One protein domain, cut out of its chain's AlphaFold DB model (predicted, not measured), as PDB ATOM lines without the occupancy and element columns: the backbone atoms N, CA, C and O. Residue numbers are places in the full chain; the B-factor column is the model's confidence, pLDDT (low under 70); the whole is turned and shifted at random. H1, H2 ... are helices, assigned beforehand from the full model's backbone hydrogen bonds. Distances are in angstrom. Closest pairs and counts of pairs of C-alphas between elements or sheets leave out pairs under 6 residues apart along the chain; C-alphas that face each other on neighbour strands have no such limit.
ATOM      1  N   SER A   8     -21.944 -44.163 -67.217       66.25
ATOM      2  CA  SER A   8     -22.916 -44.600 -68.220       66.25
ATOM      3  C   SER A   8     -23.555 -45.954 -67.889       66.25
ATOM      4  O   SER A   8     -24.761 -46.123 -68.075       66.25
ATOM      5  N   ASN A   9     -22.788 -46.900 -67.343       78.44
ATOM      6  CA  ASN A   9     -23.287 -48.219 -66.963       78.44
ATOM      7  C   ASN A   9     -24.198 -48.132 -65.739       78.44
ATOM      8  O   ASN A   9     -25.235 -48.792 -65.703       78.44
ATOM      9  N   LEU A  10     -23.878 -47.265 -64.775       83.25
ATOM     10  CA  LEU A  10     -24.705 -47.089 -63.580       83.25
ATOM     11  C   LEU A  10     -26.073 -46.480 -63.913       83.25
ATOM     12  O   LEU A  10     -27.093 -46.957 -63.421       83.25
ATOM     13  N   ALA A  11     -26.113 -45.472 -64.788       85.19
ATOM     14  CA  ALA A  11     -27.369 -44.876 -65.247       85.19
ATOM     15  C   ALA A  11     -28.245 -45.893 -66.004       85.19
ATOM     16  O   ALA A  11     -29.466 -45.943 -65.819       85.19
ATOM     17  N   LYS A  12     -27.620 -46.756 -66.811       86.19
ATOM     18  CA  LYS A  12     -28.310 -47.824 -67.538       86.19
ATOM     19  C   LYS A  12     -28.884 -48.877 -66.585       86.19
ATOM     20  O   LYS A  12     -30.073 -49.164 -66.655       86.19
ATOM     21  N   ILE A  13     -28.081 -49.367 -65.642       88.12
ATOM     22  CA  ILE A  13     -28.512 -50.345 -64.630       88.12
ATOM     23  C   ILE A  13     -29.623 -49.766 -63.748       88.12
ATOM     24  O   ILE A  13     -30.631 -50.426 -63.507       88.12
ATOM     25  N   GLY A  14     -29.476 -48.514 -63.306       91.56
ATOM     26  CA  GLY A  14     -30.490 -47.831 -62.511       91.56
ATOM     27  C   GLY A  14     -31.822 -47.743 -63.252       91.56
ATOM     28  O   GLY A  14     -32.854 -48.141 -62.716       91.56
ATOM     29  N   SER A  15     -31.808 -47.285 -64.505       86.50
ATOM     30  CA  SER A  15     -33.042 -47.151 -65.291       86.50
ATOM     31  C   SER A  15     -33.740 -48.490 -65.560       86.50
ATOM     32  O   SER A  15     -34.967 -48.555 -65.479       86.50
ATOM     33  N   GLU A  16     -32.993 -49.570 -65.799       90.31
ATOM     34  CA  GLU A  16     -33.553 -50.918 -65.945       90.31
ATOM     35  C   GLU A  16     -34.191 -51.422 -64.641       90.31
ATOM     36  O   GLU A  16     -35.341 -51.873 -64.649       90.31
ATOM     37  N   ALA A  17     -33.493 -51.273 -63.511       91.75
ATOM     38  CA  ALA A  17     -33.978 -51.696 -62.199       91.75
ATOM     39  C   ALA A  17     -35.260 -50.953 -61.787       91.75
ATOM     40  O   ALA A  17     -36.235 -51.576 -61.366       91.75
ATOM     41  N   PHE A  18     -35.305 -49.630 -61.967       88.81
ATOM     42  CA  PHE A  18     -36.507 -48.843 -61.678       88.81
ATOM     43  C   PHE A  18     -37.671 -49.194 -62.612       88.81
ATOM     44  O   PHE A  18     -38.813 -49.268 -62.165       88.81
ATOM     45  N   SER A  19     -37.403 -49.494 -63.887       88.38
ATOM     46  CA  SER A  19     -38.431 -49.948 -64.832       88.38
ATOM     47  C   SER A  19     -39.025 -51.311 -64.443       88.38
ATOM     48  O   SER A  19     -40.219 -51.552 -64.636       88.38
ATOM     49  N   ALA A  20     -38.223 -52.204 -63.852       87.12
ATOM     50  CA  ALA A  20     -38.708 -53.468 -63.299       87.12
ATOM     51  C   ALA A  20     -39.612 -53.249 -62.073       87.12
ATOM     52  O   ALA A  20     -40.673 -53.869 -61.973       87.12
ATOM     53  N   LEU A  21     -39.239 -52.321 -61.184       84.81
ATOM     54  CA  LEU A  21     -40.052 -51.948 -60.022       84.81
ATOM     55  C   LEU A  21     -41.383 -51.305 -60.426       84.81
ATOM     56  O   LEU A  21     -42.416 -51.669 -59.875       84.81
ATOM     57  N   ASP A  22     -41.387 -50.429 -61.430       83.00
ATOM     58  CA  ASP A  22     -42.607 -49.818 -61.977       83.00
ATOM     59  C   ASP A  22     -43.607 -50.861 -62.505       83.00
ATOM     60  O   ASP A  22     -44.821 -50.700 -62.362       83.00
ATOM     61  N   LYS A  23     -43.107 -51.938 -63.130       82.50
ATOM     62  CA  LYS A  23     -43.942 -53.049 -63.618       82.50
ATOM     63  C   LYS A  23     -44.512 -53.877 -62.468       82.50
ATOM     64  O   LYS A  23     -45.657 -54.306 -62.555       82.50
ATOM     65  N   TYR A  24     -43.723 -54.098 -61.418       80.56
ATOM     66  CA  TYR A  24     -44.129 -54.890 -60.257       80.56
ATOM     67  C   TYR A  24     -45.107 -54.141 -59.343       80.56
ATOM     68  O   TYR A  24     -46.092 -54.715 -58.887       80.56
ATOM     69  N   LEU A  25     -44.861 -52.853 -59.097       80.00
ATOM     70  CA  LEU A  25     -45.659 -52.020 -58.193       80.00
ATOM     71  C   LEU A  25     -46.867 -51.370 -58.882       80.00
ATOM     72  O   LEU A  25     -47.760 -50.862 -58.207       80.00
ATOM     73  N   GLY A  26     -46.912 -51.409 -60.216       68.06
ATOM     74  CA  GLY A  26     -47.922 -50.734 -61.017       68.06
ATOM     75  C   GLY A  26     -47.692 -49.222 -61.067       68.06
ATOM     76  O   GLY A  26     -47.330 -48.576 -60.085       68.06
ATOM     77  N   ARG A  27     -47.917 -48.610 -62.235       67.12
ATOM     78  CA  ARG A  27     -47.817 -47.150 -62.364       67.12
ATOM     79  C   ARG A  27     -48.970 -46.485 -61.607       67.12
ATOM     80  O   ARG A  27     -50.123 -46.769 -61.940       67.12
ATOM     81  N   PRO A  28     -48.709 -45.548 -60.674       64.94
ATOM     82  CA  PRO A  28     -49.772 -44.731 -60.113       64.94
ATOM     83  C   PRO A  28     -50.422 -43.954 -61.259       64.94
ATOM     84  O   PRO A  28     -49.771 -43.205 -61.994       64.94
ATOM     85  N   ASN A  29     -51.708 -44.215 -61.467       60.75
ATOM     86  CA  ASN A  29     -52.471 -43.708 -62.592       60.75
ATOM     87  C   ASN A  29     -52.550 -42.173 -62.480       60.75
ATOM     88  O   ASN A  29     -53.323 -41.645 -61.685       60.75
ATOM     89  N   LYS A  30     -51.749 -41.430 -63.260       59.53
ATOM     90  CA  LYS A  30     -51.735 -39.947 -63.289       59.53
ATOM     91  C   LYS A  30     -52.980 -39.346 -63.964       59.53
ATOM     92  O   LYS A  30     -52.918 -38.282 -64.575       59.53
ATOM     93  N   ARG A  31     -54.118 -40.030 -63.881       58.91
ATOM     94  CA  ARG A  31     -55.414 -39.574 -64.385       58.91
ATOM     95  C   ARG A  31     -56.378 -39.332 -63.234       58.91
ATOM     96  O   ARG A  31     -57.469 -39.878 -63.232       58.91
ATOM     97  N   LEU A  32     -55.994 -38.513 -62.263       55.38
ATOM     98  CA  LEU A  32     -56.955 -37.924 -61.337       55.38
ATOM     99  C   LEU A  32     -56.611 -36.451 -61.169       55.38
ATOM    100  O   LEU A  32     -55.754 -36.056 -60.382       55.38
ATOM    101  N   GLY A  33     -57.264 -35.646 -62.004       55.56
ATOM    102  CA  GLY A  33     -57.441 -34.237 -61.721       55.56
ATOM    103  C   GLY A  33     -58.234 -34.048 -60.425       55.56
ATOM    104  O   GLY A  33     -59.068 -34.874 -60.066       55.56
ATOM    105  N   ARG A  34     -57.969 -32.896 -59.804       54.78
ATOM    106  CA  ARG A  34     -58.510 -32.332 -58.559       54.78
ATOM    107  C   ARG A  34     -58.008 -32.933 -57.235       54.78
ATOM    108  O   ARG A  34     -58.161 -34.127 -56.995       54.78
ATOM    109  N   PRO A  35     -57.499 -32.084 -56.320       51.91
ATOM    110  CA  PRO A  35     -57.330 -32.466 -54.928       51.91
ATOM    111  C   PRO A  35     -58.716 -32.541 -54.269       51.91
ATOM    112  O   PRO A  35     -59.474 -31.570 -54.286       51.91
ATOM    113  N   SER A  36     -59.055 -33.705 -53.715       56.03
ATOM    114  CA  SER A  36     -60.205 -33.859 -52.818       56.03
ATOM    115  C   SER A  36     -59.823 -33.336 -51.427       56.03
ATOM    116  O   SER A  36     -58.708 -33.618 -50.973       56.03
ATOM    117  N   PRO A  37     -60.687 -32.565 -50.745       60.03
ATOM    118  CA  PRO A  37     -60.371 -32.022 -49.439       60.03
ATOM    119  C   PRO A  37     -60.529 -33.121 -48.388       60.03
ATOM    120  O   PRO A  37     -61.580 -33.735 -48.296       60.03
ATOM    121  N   HIS A  38     -59.471 -33.320 -47.606       53.97
ATOM    122  CA  HIS A  38     -59.470 -33.878 -46.256       53.97
ATOM    123  C   HIS A  38     -60.169 -35.236 -45.993       53.97
ATOM    124  O   HIS A  38     -61.368 -35.419 -46.146       53.97
ATOM    125  N   HIS A  39     -59.371 -36.120 -45.386       52.88
ATOM    126  CA  HIS A  39     -59.719 -37.339 -44.643       52.88
ATOM    127  C   HIS A  39     -59.644 -38.683 -45.397       52.88
ATOM    128  O   HIS A  39     -60.525 -39.083 -46.142       52.88
ATOM    129  N   GLN A  40     -58.565 -39.398 -45.044       51.94
ATOM    130  CA  GLN A  40     -58.471 -40.853 -44.881       51.94
ATOM    131  C   GLN A  40     -58.633 -41.703 -46.151       51.94
ATOM    132  O   GLN A  40     -59.657 -42.335 -46.386       51.94
ATOM    133  N   ALA A  41     -57.554 -41.808 -46.931       44.84
ATOM    134  CA  ALA A  41     -57.416 -42.873 -47.918       44.84
ATOM    135  C   ALA A  41     -56.927 -44.151 -47.215       44.84
ATOM    136  O   ALA A  41     -55.764 -44.260 -46.826       44.84
ATOM    137  N   GLY A  42     -57.858 -45.083 -47.014       43.88
ATOM    138  CA  GLY A  42     -57.609 -46.411 -46.477       43.88
ATOM    139  C   GLY A  42     -56.668 -47.231 -47.359       43.88
ATOM    140  O   GLY A  42     -56.779 -47.259 -48.585       43.88
ATOM    141  N   TYR A  43     -55.746 -47.924 -46.700       45.91
ATOM    142  CA  TYR A  43     -54.898 -48.955 -47.278       45.91
ATOM    143  C   TYR A  43     -55.764 -50.142 -47.720       45.91
ATOM    144  O   TYR A  43     -56.038 -51.048 -46.936       45.91
ATOM    145  N   LEU A  44     -56.208 -50.156 -48.977       48.22
ATOM    146  CA  LEU A  44     -56.747 -51.362 -49.606       48.22
ATOM    147  C   LEU A  44     -55.579 -52.245 -50.059       48.22
ATOM    148  O   LEU A  44     -55.166 -52.227 -51.214       48.22
ATOM    149  N   VAL A  45     -55.042 -53.014 -49.115       49.88
ATOM    150  CA  VAL A  45     -54.289 -54.233 -49.406       49.88
ATOM    151  C   VAL A  45     -55.165 -55.387 -48.927       49.88
ATOM    152  O   VAL A  45     -55.513 -55.443 -47.750       49.88
ATOM    153  N   ASN A  46     -55.533 -56.289 -49.842       58.03
ATOM    154  CA  ASN A  46     -56.179 -57.576 -49.564       58.03
ATOM    155  C   ASN A  46     -55.247 -58.463 -48.714       58.03
ATOM    156  O   ASN A  46     -54.642 -59.410 -49.209       58.03
ATOM    157  N   GLN A  47     -55.097 -58.141 -47.436       56.59
ATOM    158  CA  GLN A  47     -54.580 -59.056 -46.428       56.59
ATOM    159  C   GLN A  47     -55.788 -59.623 -45.679       56.59
ATOM    160  O   GLN A  47     -56.713 -58.861 -45.386       56.59
ATOM    161  N   PRO A  48     -55.828 -60.930 -45.366       54.84
ATOM    162  CA  PRO A  48     -56.789 -61.439 -44.402       54.84
ATOM    163  C   PRO A  48     -56.538 -60.703 -43.086       54.84
ATOM    164  O   PRO A  48     -55.562 -60.964 -42.385       54.84
ATOM    165  N   PHE A  49     -57.382 -59.716 -42.792       54.72
ATOM    166  CA  PHE A  49     -57.353 -59.030 -41.515       54.72
ATOM    167  C   PHE A  49     -57.592 -60.093 -40.440       54.72
ATOM    168  O   PHE A  49     -58.601 -60.804 -40.525       54.72
ATOM    169  N   PRO A  50     -56.702 -60.248 -39.442       57.69
ATOM    170  CA  PRO A  50     -57.067 -61.013 -38.266       57.69
ATOM    171  C   PRO A  50     -58.350 -60.382 -37.715       57.69
ATOM    172  O   PRO A  50     -58.438 -59.164 -37.562       57.69
ATOM    173  N   SER A  51     -59.370 -61.208 -37.480       60.69
ATOM    174  CA  SER A  51     -60.699 -60.784 -37.012       60.69
ATOM    175  C   SER A  51     -60.665 -60.054 -35.664       60.69
ATOM    176  O   SER A  51     -61.667 -59.487 -35.236       60.69
ATOM    177  N   THR A  52     -59.502 -60.023 -35.018       59.88
ATOM    178  CA  THR A  52     -59.209 -59.199 -33.862       59.88
ATOM    179  C   THR A  52     -58.135 -58.169 -34.225       59.88
ATOM    180  O   THR A  52     -57.022 -58.542 -34.613       59.88
ATOM    181  N   PRO A  53     -58.414 -56.858 -34.096       64.31
ATOM    182  CA  PRO A  53     -57.335 -55.885 -34.101       64.31
ATOM    183  C   PRO A  53     -56.407 -56.233 -32.936       64.31
ATOM    184  O   PRO A  53     -56.846 -56.341 -31.790       64.31
ATOM    185  N   VAL A  54     -55.121 -56.436 -33.222       70.00
ATOM    186  CA  VAL A  54     -54.114 -56.549 -32.167       70.00
ATOM    187  C   VAL A  54     -53.943 -55.143 -31.599       70.00
ATOM    188  O   VAL A  54     -53.188 -54.333 -32.129       70.00
ATOM    189  N   ILE A  55     -54.723 -54.827 -30.567       78.69
ATOM    190  CA  ILE A  55     -54.617 -53.564 -29.841       78.69
ATOM    191  C   ILE A  55     -53.332 -53.651 -29.017       78.69
ATOM    192  O   ILE A  55     -53.317 -54.233 -27.937       78.69
ATOM    193  N   ILE A  56     -52.243 -53.129 -29.573       83.31
ATOM    194  CA  ILE A  56     -50.966 -52.980 -28.875       83.31
ATOM    195  C   ILE A  56     -50.801 -51.537 -28.414       83.31
ATOM    196  O   ILE A  56     -51.063 -50.602 -29.171       83.31
ATOM    197  N   ASP A  57     -50.348 -51.368 -27.174       87.31
ATOM    198  CA  ASP A  57     -49.914 -50.069 -26.666       87.31
ATOM    199  C   ASP A  57     -48.692 -49.566 -27.459       87.31
ATOM    200  O   ASP A  57     -47.907 -50.349 -28.003       87.31
ATOM    201  N   SER A  58     -48.503 -48.247 -27.509       82.31
ATOM    202  CA  SER A  58     -47.369 -47.598 -28.172       82.31
ATOM    203  C   SER A  58     -46.026 -48.128 -27.659       82.31
ATOM    204  O   SER A  58     -45.106 -48.341 -28.452       82.31
ATOM    205  N   ASN A  59     -45.933 -48.431 -26.358       83.12
ATOM    206  CA  ASN A  59     -44.742 -49.040 -25.767       83.12
ATOM    207  C   ASN A  59     -44.483 -50.448 -26.309       83.12
ATOM    208  O   ASN A  59     -43.356 -50.770 -26.687       83.12
ATOM    209  N   GLU A  60     -45.522 -51.281 -26.383       85.19
ATOM    210  CA  GLU A  60     -45.407 -52.635 -26.927       85.19
ATOM    211  C   GLU A  60     -45.063 -52.617 -28.418       85.19
ATOM    212  O   GLU A  60     -44.233 -53.404 -28.872       85.19
ATOM    213  N   ALA A  61     -45.650 -51.696 -29.182       86.69
ATOM    214  CA  ALA A  61     -45.321 -51.509 -30.590       86.69
ATOM    215  C   ALA A  61     -43.853 -51.096 -30.775       86.69
ATOM    216  O   ALA A  61     -43.152 -51.655 -31.620       86.69
ATOM    217  N   ALA A  62     -43.355 -50.163 -29.960       85.81
ATOM    218  CA  ALA A  62     -41.964 -49.729 -30.024       85.81
ATOM    219  C   ALA A  62     -40.992 -50.887 -29.749       85.81
ATOM    220  O   ALA A  62     -40.024 -51.053 -30.488       85.81
ATOM    221  N   GLN A  63     -41.281 -51.739 -28.763       84.25
ATOM    222  CA  GLN A  63     -40.464 -52.926 -28.491       84.25
ATOM    223  C   GLN A  63     -40.499 -53.936 -29.644       84.25
ATOM    224  O   GLN A  63     -39.456 -54.448 -30.044       84.25
ATOM    225  N   ARG A  64     -41.685 -54.205 -30.207       85.31
ATOM    226  CA  ARG A  64     -41.865 -55.217 -31.262       85.31
ATOM    227  C   ARG A  64     -41.236 -54.824 -32.598       85.31
ATOM    228  O   ARG A  64     -40.786 -55.702 -33.327       85.31
ATOM    229  N   TYR A  65     -41.196 -53.533 -32.923       87.62
ATOM    230  CA  TYR A  65     -40.758 -53.046 -34.238       87.62
ATOM    231  C   TYR A  65     -39.479 -52.197 -34.192       87.62
ATOM    232  O   TYR A  65     -39.139 -51.547 -35.179       87.62
ATOM    233  N   GLY A  66     -38.767 -52.179 -33.059       86.06
ATOM    234  CA  GLY A  66     -37.546 -51.378 -32.895       86.06
ATOM    235  C   GLY A  66     -37.795 -49.865 -32.907       86.06
ATOM    236  O   GLY A  66     -36.915 -49.086 -33.276       86.06
TER     237      GLY A  66
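This is residues 8 to 66 of the 83 residues of an uncharacterized protein of Ricinus communis (UniProt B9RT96). Helix H1 and the shorter helix H2 stand at the two feet of a wide, open arch made by a long winding link, residues 26 to 57, which has no named element. The middle is empty. The printed part has 59 residues, with two named helices in the order H1, H2 and no named strand; the class is all helix, though under half of the residues are in named elements. It is extended, with a radius of gyration of the C-alphas of 19.1 A and spans of 50 by 35 by 22 A.

H1, residues 8 to 25, and H2, residues 58 to 65, are apart, with no C-alpha of the one within 8 A of the other. Residues 8 to 55, of which 8 to 25 belong to H1, stand free; so do residues 57 to 63, of which 58 to 63 belong to H2. In H1 and H2 every O i to N i+4 pair is within hydrogen-bond range.

H1 begins at C-alpha 8, (-22.916, -44.600, -68.220), and measures 25.9 A from first to last C-alpha. H2 measures 10.5 A and ends at C-alpha 65, (-40.758, -53.046, -34.238).

The two C-alphas farthest apart, those of Ser 8 and Thr 52, are 52.1 A apart. The printed part has no cut. The link from H1 to H2 is long, 32 residues. Mean pLDDT of the printed part is 70.8; residue 8 and residues 26 to 53 are under 70.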